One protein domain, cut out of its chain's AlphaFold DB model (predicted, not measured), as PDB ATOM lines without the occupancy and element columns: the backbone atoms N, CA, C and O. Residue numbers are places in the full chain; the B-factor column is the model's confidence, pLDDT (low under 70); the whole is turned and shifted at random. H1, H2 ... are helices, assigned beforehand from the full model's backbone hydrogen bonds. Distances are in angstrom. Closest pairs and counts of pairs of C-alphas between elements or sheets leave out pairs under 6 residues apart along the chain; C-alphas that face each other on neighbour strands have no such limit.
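AT A GLANCE: This is residues 135 to 180 and 418 to 452 of the 455 residues of an uncharacterized protein of Planctomycetes bacterium (UniProt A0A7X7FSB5). One long helix, H1, runs through much of the body, and two shorter helices, H3 and H4, are set crosswise on its residues 143 to 148. The fourth helix, H2, sits to one side of the last part of H1, near it, and the long link of residues 428 to 442 loops from H3 round to H4. The printed part has 81 residues with four named helices, in the order H1, H2, H3, H4, and no named strand; the class is all helix, with 47 residues in the helices. The whole is compact, with a radius of gyration of the C-alphas of 11.5 A, and rounded, with spans of 32 by 22 by 21 A.

HOW THE PARTS SIT: H1, residues 135 to 152, touches H3, residues 418 to 427, with residues 143 to 147 alone. Their closest C-alphas are those of Leu 143 and Val 425, 7.1 A apart, and their lines are about perpendicular at 85 degrees. H1 touches H4, residues 443 to 451, with residues 144 to 148 alone, and the closest C-alphas, those of Arg 144 and Leu 449, are 4.9 A apart. H1 and H4 run opposite ways at a steep tilt of 66 degrees. H1 and H2, residues 160 to 169, are near each other, their closest C-alphas being 8.1 A apart. H2 and H3 only just touch, with 3 pairs of C-alphas within 8 A, the closest being those of Gln 160 and Tyr 418 at 5.7 A. The lines of H2 and H3 are only just about perpendicular, at 70.2 degrees. H2 and H4 are apart, and H3 and H4 are only just apart, with their closest C-alphas 8.1 A from each other. The helix packing is mostly crossed, none of the three touching pairs being at a shallow tilt. In H1, H2, H3 and H4 every O i to N i+4 pair is within hydrogen-bond range.

IN THESE COORDINATES: H1 begins at Ser 135, whose C-alpha is at (153.298, 163.999, 128.076), and measures 26.1 A to the C-alpha of Gln 152. H2 measures 14.1 A from Gln 160 to Phe 169. H3 measures 13.8 A from Tyr 418, with its C-alpha at (159.679, 165.907, 145.208), to Glu 427. H4 measures 11.9 A from Pro 443 to Glu 451, whose C-alpha is at (139.301, 158.678, 137.642).

THE WHOLE: The two C-alphas farthest apart are those of Ser 135 and Gly 175, at 33.8 A. Residues 181 to 417 are not printed, and C-alphas 180 and 418 are 17.2 A apart across this cut. The link from H1 to H2 is short, with 7 residues; that from H3 to H4 is long, with 15 residues. The mean pLDDT of the printed part of this model is 96.1, and no printed residue is under 70.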
ATOM      1  N   SER A 135     152.872 163.127 126.969       90.56
ATOM      2  CA  SER A 135     153.298 163.999 128.076       90.56
ATOM      3  C   SER A 135     152.170 164.326 129.068       90.56
ATOM      4  O   SER A 135     152.384 164.138 130.273       90.56
ATOM      5  N   PRO A 136     150.954 164.727 128.634       94.62
ATOM      6  CA  PRO A 136     149.856 164.987 129.565       94.62
ATOM      7  C   PRO A 136     149.458 163.741 130.368       94.62
ATOM      8  O   PRO A 136     149.311 163.806 131.587       94.62
ATOM      9  N   ALA A 137     149.356 162.578 129.716       94.81
ATOM     10  CA  ALA A 137     148.983 161.328 130.378       94.81
ATOM     11  C   ALA A 137     150.045 160.871 131.396       94.81
ATOM     12  O   ALA A 137     149.706 160.473 132.511       94.81
ATOM     13  N   ALA A 138     151.334 160.967 131.054       93.12
ATOM     14  CA  ALA A 138     152.436 160.644 131.963       93.12
ATOM     15  C   ALA A 138     152.475 161.579 133.185       93.12
ATOM     16  O   ALA A 138     152.709 161.132 134.314       93.12
ATOM     17  N   ARG A 139     152.192 162.870 132.970       94.69
ATOM     18  CA  ARG A 139     152.071 163.870 134.035       94.69
ATOM     19  C   ARG A 139     150.923 163.529 134.976       94.69
ATOM     20  O   ARG A 139     151.166 163.413 136.173       94.69
ATOM     21  N   ARG A 140     149.716 163.267 134.453       97.00
ATOM     22  CA  ARG A 140     148.565 162.848 135.274       97.00
ATOM     23  C   ARG A 140     148.874 161.585 136.073       97.00
ATOM     24  O   ARG A 140     148.675 161.591 137.279       97.00
ATOM     25  N   LYS A 141     149.467 160.550 135.465       96.94
ATOM     26  CA  LYS A 141     149.888 159.330 136.186       96.94
ATOM     27  C   LYS A 141     150.850 159.619 137.345       96.94
ATOM     28  O   LYS A 141     150.710 159.024 138.407       96.94
ATOM     29  N   THR A 142     151.799 160.534 137.160       97.12
ATOM     30  CA  THR A 142     152.733 160.940 138.224       97.12
ATOM     31  C   THR A 142     152.027 161.702 139.345       97.12
ATOM     32  O   THR A 142     152.288 161.433 140.513       97.12
ATOM     33  N   LEU A 143     151.110 162.622 139.017       97.75
ATOM     34  CA  LEU A 143     150.321 163.320 140.036       97.75
ATOM     35  C   LEU A 143     149.436 162.347 140.814       97.75
ATOM     36  O   LEU A 143     149.393 162.431 142.033       97.75
ATOM     37  N   ARG A 144     148.790 161.391 140.133       98.25
ATOM     38  CA  ARG A 144     147.994 160.340 140.783       98.25
ATOM     39  C   ARG A 144     148.827 159.516 141.755       98.25
ATOM     40  O   ARG A 144     148.374 159.290 142.864       98.25
ATOM     41  N   LEU A 145     150.044 159.121 141.367       98.50
ATOM     42  CA  LEU A 145     150.960 158.419 142.269       98.50
ATOM     43  C   LEU A 145     151.251 159.244 143.528       98.50
ATOM     44  O   LEU A 145     151.207 158.713 144.631       98.50
ATOM     45  N   LEU A 146     151.534 160.542 143.380       98.19
ATOM     46  CA  LEU A 146     151.774 161.393 144.543       98.19
ATOM     47  C   LEU A 146     150.513 161.564 145.400       98.19
ATOM     48  O   LEU A 146     150.618 161.509 146.617       98.19
ATOM     49  N   LEU A 147     149.338 161.750 144.792       98.62
ATOM     50  CA  LEU A 147     148.073 161.864 145.524       98.62
ATOM     51  C   LEU A 147     147.719 160.569 146.263       98.62
ATOM     52  O   LEU A 147     147.189 160.644 147.361       98.62
ATOM     53  N   ASP A 148     148.050 159.405 145.701       98.69
ATOM     54  CA  ASP A 148     147.902 158.103 146.360       98.69
ATOM     55  C   ASP A 148     148.803 157.992 147.598       98.69
ATOM     56  O   ASP A 148     148.354 157.564 148.656       98.69
ATOM     57  N   ILE A 149     150.060 158.443 147.496       98.44
ATOM     58  CA  ILE A 149     150.968 158.516 148.651       98.44
ATOM     59  C   ILE A 149     150.398 159.473 149.704       98.44
ATOM     60  O   ILE A 149     150.274 159.092 150.859       98.44
ATOM     61  N   VAL A 150     150.005 160.684 149.299       98.19
ATOM     62  CA  VAL A 150     149.420 161.710 150.181       98.19
ATOM     63  C   VAL A 150     148.173 161.188 150.906       98.19
ATOM     64  O   VAL A 150     148.049 161.391 152.107       98.19
ATOM     65  N   ASP A 151     147.268 160.483 150.222       98.19
ATOM     66  CA  ASP A 151     146.056 159.916 150.834       98.19
ATOM     67  C   ASP A 151     146.386 158.861 151.901       98.19
ATOM     68  O   ASP A 151     145.785 158.840 152.973       98.19
ATOM     69  N   GLN A 152     147.374 158.001 151.631       98.19
ATOM     70  CA  GLN A 152     147.758 156.909 152.531       98.19
ATOM     71  C   GLN A 152     148.662 157.351 153.692       98.19
ATOM     72  O   GLN A 152     148.776 156.626 154.682       98.19
ATOM     73  N   THR A 153     149.312 158.514 153.587       97.81
ATOM     74  CA  THR A 153     150.243 159.024 154.607       97.81
ATOM     75  C   THR A 153     149.724 160.214 155.406       97.81
ATOM     76  O   THR A 153     150.498 160.810 156.161       97.81
ATOM     77  N   ASP A 154     148.437 160.554 155.289       95.88
ATOM     78  CA  ASP A 154     147.831 161.585 156.133       95.88
ATOM     79  C   ASP A 154     147.993 161.218 157.619       95.88
ATOM     80  O   ASP A 154     147.795 160.074 158.036       95.88
ATOM     81  N   GLY A 155     148.425 162.183 158.426       95.75
ATOM     82  CA  GLY A 155     148.903 161.970 159.797       95.75
ATOM     83  C   GLY A 155     150.430 162.007 159.944       95.75
ATOM     84  O   GLY A 155     150.923 162.169 161.063       95.75
ATOM     85  N   PHE A 156     151.191 161.928 158.849       97.25
ATOM     86  CA  PHE A 156     152.657 161.961 158.854       97.25
ATOM     87  C   PHE A 156     153.202 163.147 158.058       97.25
ATOM     88  O   PHE A 156     152.555 163.665 157.160       97.25
ATOM     89  N   VAL A 157     154.416 163.603 158.369       96.56
ATOM     90  CA  VAL A 157     155.106 164.568 157.500       96.56
ATOM     91  C   VAL A 157     155.643 163.826 156.280       96.56
ATOM     92  O   VAL A 157     156.419 162.879 156.429       96.56
ATOM     93  N   LEU A 158     155.267 164.279 155.085       96.75
ATOM     94  CA  LEU A 158     155.849 163.828 153.830       96.75
ATOM     95  C   LEU A 158     156.904 164.852 153.399       96.75
ATOM     96  O   LEU A 158     156.606 165.896 152.817       96.75
ATOM     97  N   ASP A 159     158.164 164.584 153.717       95.56
ATOM     98  CA  ASP A 159     159.299 165.322 153.168       95.56
ATOM     99  C   ASP A 159     159.961 164.546 152.018       95.56
ATOM    100  O   ASP A 159     159.500 163.485 151.586       95.56
ATOM    101  N   GLN A 160     161.048 165.103 151.486       95.25
ATOM    102  CA  GLN A 160     161.758 164.500 150.366       95.25
ATOM    103  C   GLN A 160     162.341 163.121 150.705       95.25
ATOM    104  O   GLN A 160     162.370 162.254 149.833       95.25
ATOM    105  N   ASP A 161     162.797 162.906 151.936       95.06
ATOM    106  CA  ASP A 161     163.404 161.640 152.336       95.06
ATOM    107  C   ASP A 161     162.333 160.589 152.634       95.06
ATOM    108  O   ASP A 161     162.479 159.443 152.203       95.06
ATOM    109  N   ALA A 162     161.219 160.979 153.258       96.75
ATOM    110  CA  ALA A 162     160.044 160.132 153.420       96.75
ATOM    111  C   ALA A 162     159.503 159.673 152.058       96.75
ATOM    112  O   ALA A 162     159.311 158.478 151.851       96.75
ATOM    113  N   PHE A 163     159.354 160.584 151.090       97.44
ATOM    114  CA  PHE A 163     158.919 160.245 149.732       97.44
ATOM    115  C   PHE A 163     159.838 159.213 149.060       97.44
ATOM    116  O   PHE A 163     159.364 158.223 148.502       97.44
ATOM    117  N   ARG A 164     161.163 159.397 149.148       96.69
ATOM    118  CA  ARG A 164     162.141 158.437 148.605       96.69
ATOM    119  C   ARG A 164     162.037 157.067 149.271       96.69
ATOM    120  O   ARG A 164     162.111 156.048 148.586       96.69
ATOM    121  N   GLN A 165     161.888 157.042 150.594       97.38
ATOM    122  CA  GLN A 165     161.788 155.808 151.370       97.38
ATOM    123  C   GLN A 165     160.494 155.053 151.043       97.38
ATOM    124  O   GLN A 165     160.558 153.863 150.747       97.38
ATOM    125  N   LEU A 166     159.356 155.748 150.965       97.75
ATOM    126  CA  LEU A 166     158.068 155.160 150.586       97.75
ATOM    127  C   LEU A 166     158.096 154.590 149.165       97.75
ATOM    128  O   LEU A 166     157.650 153.466 148.953       97.75
ATOM    129  N   LEU A 167     158.684 155.305 148.198       96.75
ATOM    130  CA  LEU A 167     158.827 154.798 146.827       96.75
ATOM    131  C   LEU A 167     159.694 153.538 146.729       96.75
ATOM    132  O   LEU A 167     159.473 152.701 145.855       96.75
ATOM    133  N   TYR A 168     160.730 153.430 147.563       97.19
ATOM    134  CA  TYR A 168     161.734 152.377 147.431       97.19
ATOM    135  C   TYR A 168     161.451 151.152 148.311       97.19
ATOM    136  O   TYR A 168     161.537 150.018 147.826       97.19
ATOM    137  N   PHE A 169     161.087 151.390 149.573       97.25
ATOM    138  CA  PHE A 169     160.884 150.387 150.623       97.25
ATOM    139  C   PHE A 169     159.411 150.195 151.019       97.25
ATOM    140  O   PHE A 169     159.125 149.313 151.823       97.25
ATOM    141  N   GLY A 170     158.483 151.028 150.531       97.06
ATOM    142  CA  GLY A 170     157.075 151.000 150.957       97.06
ATOM    143  C   GLY A 170     156.841 151.473 152.398       97.06
ATOM    144  O   GLY A 170     155.721 151.425 152.890       97.06
ATOM    145  N   THR A 171     157.884 151.928 153.092       97.12
ATOM    146  CA  THR A 171     157.849 152.426 154.474       97.12
ATOM    147  C   THR A 171     158.860 153.554 154.639       97.12
ATOM    148  O   THR A 171     159.801 153.663 153.850       97.12
ATOM    149  N   CYS A 172     158.687 154.400 155.653       96.94
ATOM    150  CA  CYS A 172     159.650 155.446 156.000       96.94
ATOM    151  C   CYS A 172     159.907 155.532 157.511       96.94
ATOM    152  O   CYS A 172     159.160 154.989 158.324       96.94
ATOM    153  N   HIS A 173     160.970 156.241 157.902       94.88
ATOM    154  CA  HIS A 173     161.383 156.359 159.310       94.88
ATOM    155  C   HIS A 173     160.355 157.051 160.212       94.88
ATOM    156  O   HIS A 173     160.386 156.850 161.424       94.88
ATOM    157  N   SER A 174     159.455 157.866 159.651       92.19
ATOM    158  CA  SER A 174     158.367 158.477 160.424       92.19
ATOM    159  C   SER A 174     157.257 157.482 160.779       92.19
ATOM    160  O   SER A 174     156.376 157.826 161.560       92.19
ATOM    161  N   GLY A 175     157.313 156.252 160.254       94.69
ATOM    162  CA  GLY A 175     156.353 155.183 160.521       94.69
ATOM    163  C   GLY A 175     155.234 155.071 159.486       94.69
ATOM    164  O   GLY A 175     154.427 154.149 159.584       94.69
ATOM    165  N   ALA A 176     155.186 155.962 158.490       96.94
ATOM    166  CA  ALA A 176     154.227 155.839 157.402       96.94
ATOM    167  C   ALA A 176     154.567 154.636 156.508       96.94
ATOM    168  O   ALA A 176     155.736 154.277 156.321       96.94
ATOM    169  N   ALA A 177     153.529 154.038 155.934       97.19
ATOM    170  CA  ALA A 177     153.627 152.944 154.983       97.19
ATOM    171  C   ALA A 177     152.838 153.290 153.721       97.19
ATOM    172  O   ALA A 177     151.879 154.057 153.771       97.19
ATOM    173  N   TYR A 178     153.255 152.727 152.596       97.81
ATOM    174  CA  TYR A 178     152.638 152.957 151.304       97.81
ATOM    175  C   TYR A 178     152.610 151.670 150.486       97.81
ATOM    176  O   TYR A 178     153.635 151.007 150.307       97.81
ATOM    177  N   ALA A 179     151.435 151.356 149.949       97.31
ATOM    178  CA  ALA A 179     151.253 150.324 148.944       97.31
ATOM    179  C   ALA A 179     150.477 150.926 147.764       97.31
ATOM    180  O   ALA A 179     149.394 151.476 147.969       97.31
ATOM    181  N   PRO A 180     151.000 150.852 146.528       97.75
ATOM    182  CA  PRO A 180     150.337 151.482 145.398       97.75
ATOM    183  C   PRO A 180     149.003 150.811 145.103       97.75
ATOM    184  O   PRO A 180     148.884 149.585 145.167       97.75
ATOM    185  N   TYR A 418     160.689 165.882 144.159       94.38
ATOM    186  CA  TYR A 418     159.679 165.907 145.208       94.38
ATOM    187  C   TYR A 418     159.146 167.319 145.435       94.38
ATOM    188  O   TYR A 418     157.952 167.532 145.304       94.38
ATOM    189  N   SER A 419     160.035 168.295 145.660       92.50
ATOM    190  CA  SER A 419     159.633 169.688 145.891       92.50
ATOM    191  C   SER A 419     158.787 170.247 144.748       92.50
ATOM    192  O   SER A 419     157.865 171.012 145.007       92.50
ATOM    193  N   ALA A 420     159.095 169.904 143.495       91.44
ATOM    194  CA  ALA A 420     158.303 170.353 142.355       91.44
ATOM    195  C   ALA A 420     156.924 169.682 142.350       91.44
ATOM    196  O   ALA A 420     155.914 170.364 142.191       91.44
ATOM    197  N   LEU A 421     156.868 168.367 142.575       94.81
ATOM    198  CA  LEU A 421     155.620 167.607 142.587       94.81
ATOM    199  C   LEU A 421     154.711 168.003 143.758       94.81
ATOM    200  O   LEU A 421     153.548 168.327 143.530       94.81
ATOM    201  N   SER A 422     155.241 168.032 144.983       95.56
ATOM    202  CA  SER A 422     154.512 168.363 146.213       95.56
ATOM    203  C   SER A 422     153.973 169.789 146.181       95.56
ATOM    204  O   SER A 422     152.820 170.017 146.531       95.56
ATOM    205  N   THR A 423     154.779 170.743 145.702       93.06
ATOM    206  CA  THR A 423     154.338 172.133 145.524       93.06
ATOM    207  C   THR A 423     153.247 172.210 144.468       93.06
ATOM    208  O   THR A 423     152.241 172.864 144.696       93.06
ATOM    209  N   THR A 424     153.384 171.485 143.355       93.62
ATOM    210  CA  THR A 424     152.379 171.489 142.283       93.62
ATOM    211  C   THR A 424     151.023 170.971 142.759       93.62
ATOM    212  O   THR A 424     150.018 171.646 142.557       93.62
ATOM    213  N   VAL A 425     150.960 169.799 143.404       95.50
ATOM    214  CA  VAL A 425     149.674 169.245 143.880       95.50
ATOM    215  C   VAL A 425     149.044 170.106 144.978       95.50
ATOM    216  O   VAL A 425     147.823 170.256 145.017       95.50
ATOM    217  N   TYR A 426     149.874 170.722 145.824       95.06
ATOM    218  CA  TYR A 426     149.427 171.632 146.870       95.06
ATOM    219  C   TYR A 426     148.902 172.951 146.295       95.06
ATOM    220  O   TYR A 426     147.787 173.353 146.606       95.06
ATOM    221  N   GLU A 427     149.668 173.644 145.452       93.00
ATOM    222  CA  GLU A 427     149.289 174.954 144.902       93.00
ATOM    223  C   GLU A 427     148.097 174.861 143.949       93.00
ATOM    224  O   GLU A 427     147.241 175.739 143.968       93.00
ATOM    225  N   LEU A 428     147.960 173.761 143.200       93.12
ATOM    226  CA  LEU A 428     146.777 173.498 142.373       93.12
ATOM    227  C   LEU A 428     145.522 173.116 143.187       93.12
ATOM    228  O   LEU A 428     144.449 172.899 142.618       93.12
ATOM    229  N   GLY A 429     145.628 173.025 144.517       94.38
ATOM    230  CA  GLY A 429     144.498 172.731 145.395       94.38
ATOM    231  C   GLY A 429     143.992 171.298 145.289       94.38
ATOM    232  O   GLY A 429     142.785 171.077 145.382       94.38
ATOM    233  N   LEU A 430     144.878 170.330 145.047       96.12
ATOM    234  CA  LEU A 430     144.526 168.905 144.998       96.12
ATOM    235  C   LEU A 430     144.659 168.239 146.378       96.12
ATOM    236  O   LEU A 430     143.979 167.259 146.666       96.12
ATOM    237  N   CYS A 431     145.485 168.787 147.268       97.06
ATOM    238  CA  CYS A 431     145.627 168.307 148.641       97.06
ATOM    239  C   CYS A 431     146.073 169.422 149.597       97.06
ATOM    240  O   CYS A 431     146.482 170.505 149.166       97.06
ATOM    241  N   GLY A 432     146.023 169.145 150.902       95.81
ATOM    242  CA  GLY A 432     146.730 169.934 151.913       95.81
ATOM    243  C   GLY A 432     148.254 169.856 151.747       95.81
ATOM    244  O   GLY A 432     148.766 169.150 150.882       95.81
ATOM    245  N   SER A 433     149.004 170.612 152.552       95.19
ATOM    246  CA  SER A 433     150.459 170.725 152.386       95.19
ATOM    247  C   SER A 433     151.177 169.436 152.808       95.19
ATOM    248  O   SER A 433     151.192 169.145 154.006       95.19
ATOM    249  N   PRO A 434     151.839 168.696 151.893       94.31
ATOM    250  CA  PRO A 434     152.443 167.403 152.238       94.31
ATOM    251  C   PRO A 434     153.569 167.497 153.280       94.31
ATOM    252  O   PRO A 434     153.828 166.553 154.015       94.31
ATOM    253  N   VAL A 435     154.210 168.665 153.402       92.19
ATOM    254  CA  VAL A 435     155.256 168.917 154.413       92.19
ATOM    255  C   VAL A 435     154.699 169.119 155.829       92.19
ATOM    256  O   VAL A 435     155.460 169.333 156.770       92.19
ATOM    257  N   THR A 436     153.378 169.077 155.990       93.25
ATOM    258  CA  THR A 436     152.699 169.076 157.290       93.25
ATOM    259  C   THR A 436     152.119 167.697 157.574       93.25
ATOM    260  O   THR A 436     151.873 166.924 156.650       93.25
ATOM    261  N   SER A 437     151.882 167.387 158.851       92.19
ATOM    262  CA  SER A 437     151.321 166.092 159.248       92.19
ATOM    263  C   SER A 437     149.874 165.887 158.808       92.19
ATOM    264  O   SER A 437     149.387 164.773 158.881       92.19
ATOM    265  N   THR A 438     149.171 166.937 158.386       94.44
ATOM    266  CA  THR A 438     147.781 166.855 157.925       94.44
ATOM    267  C   THR A 438     147.688 167.406 156.513       94.44
ATOM    268  O   THR A 438     147.816 168.615 156.303       94.44
ATOM    269  N   HIS A 439     147.450 166.537 155.544       96.12
ATOM    270  CA  HIS A 439     147.448 166.873 154.128       96.12
ATOM    271  C   HIS A 439     146.304 166.187 153.365       96.12
ATOM    272  O   HIS A 439     146.541 165.553 152.337       96.12
ATOM    273  N   PRO A 440     145.042 166.354 153.806       97.12
ATOM    274  CA  PRO A 440     143.912 165.648 153.215       97.12
ATOM    275  C   PRO A 440     143.744 165.993 151.733       97.12
ATOM    276  O   PRO A 440     143.968 167.135 151.310       97.12
ATOM    277  N   LEU A 441     143.288 165.018 150.946       98.06
ATOM    278  CA  LEU A 441     142.879 165.261 149.566       98.06
ATOM    279  C   LEU A 441     141.655 166.183 149.509       98.06
ATOM    280  O   LEU A 441     140.699 166.033 150.275       98.06
ATOM    281  N   THR A 442     141.656 167.109 148.552       96.44
ATOM    282  CA  THR A 442     140.457 167.884 148.204       96.44
ATOM    283  C   THR A 442     139.507 167.033 147.347       96.44
ATOM    284  O   THR A 442     139.911 165.969 146.865       96.44
ATOM    285  N   PRO A 443     138.247 167.459 147.112       96.38
ATOM    286  CA  PRO A 443     137.347 166.750 146.199       96.38
ATOM    287  C   PRO A 443     137.960 166.514 144.812       96.38
ATOM    288  O   PRO A 443     137.896 165.395 144.309       96.38
ATOM    289  N   ASP A 444     138.635 167.519 144.250       96.12
ATOM    290  CA  ASP A 444     139.319 167.396 142.959       96.12
ATOM    291  C   ASP A 444     140.533 166.465 143.046       96.12
ATOM    292  O   ASP A 444     140.738 165.641 142.162       96.12
ATOM    293  N   GLY A 445     141.329 166.532 144.119       97.50
ATOM    294  CA  GLY A 445     142.437 165.591 144.308       97.50
ATOM    295  C   GLY A 445     141.969 164.143 144.367       97.50
ATOM    296  O   GLY A 445     142.561 163.270 143.734       97.50
ATOM    297  N   ARG A 446     140.860 163.891 145.070       98.12
ATOM    298  CA  ARG A 446     140.237 162.568 145.136       98.12
ATOM    299  C   ARG A 446     139.697 162.131 143.774       98.12
ATOM    300  O   ARG A 446     139.919 160.984 143.397       98.12
ATOM    301  N   LEU A 447     139.049 163.031 143.032       97.75
ATOM    302  CA  LEU A 447     138.550 162.749 141.686       97.75
ATOM    303  C   LEU A 447     139.698 162.403 140.727       97.75
ATOM    304  O   LEU A 447     139.657 161.361 140.082       97.75
ATOM    305  N   LEU A 448     140.771 163.202 140.706       97.81
ATOM    306  CA  LEU A 448     141.952 162.929 139.885       97.81
ATOM    307  C   LEU A 448     142.616 161.603 140.275       97.81
ATOM    308  O   LEU A 448     143.039 160.844 139.403       97.81
ATOM    309  N   LEU A 449     142.716 161.300 141.573       98.19
ATOM    310  CA  LEU A 449     143.241 160.020 142.043       98.19
ATOM    311  C   LEU A 449     142.382 158.850 141.537       98.19
ATOM    312  O   LEU A 449     142.932 157.882 141.013       98.19
ATOM    313  N   GLN A 450     141.058 158.943 141.646       97.50
ATOM    314  CA  GLN A 450     140.126 157.861 141.309       97.50
ATOM    315  C   GLN A 450     139.968 157.662 139.798       97.50
ATOM    316  O   GLN A 450     140.192 156.557 139.312       97.50
ATOM    317  N   GLU A 451     139.669 158.730 139.064       96.56
ATOM    318  CA  GLU A 451     139.301 158.678 137.642       96.56
ATOM    319  C   GLU A 451     140.499 158.906 136.710       96.56
ATOM    320  O   GLU A 451     140.470 158.594 135.521       96.56
ATOM    321  N   GLY A 452     141.591 159.460 137.241       95.19
ATOM    322  CA  GLY A 452     142.782 159.806 136.467       95.19
ATOM    323  C   GLY A 452     142.653 161.043 135.591       95.19
ATOM    324  O   GLY A 452     143.583 161.364 134.840       95.19
TER     325      GLY A 452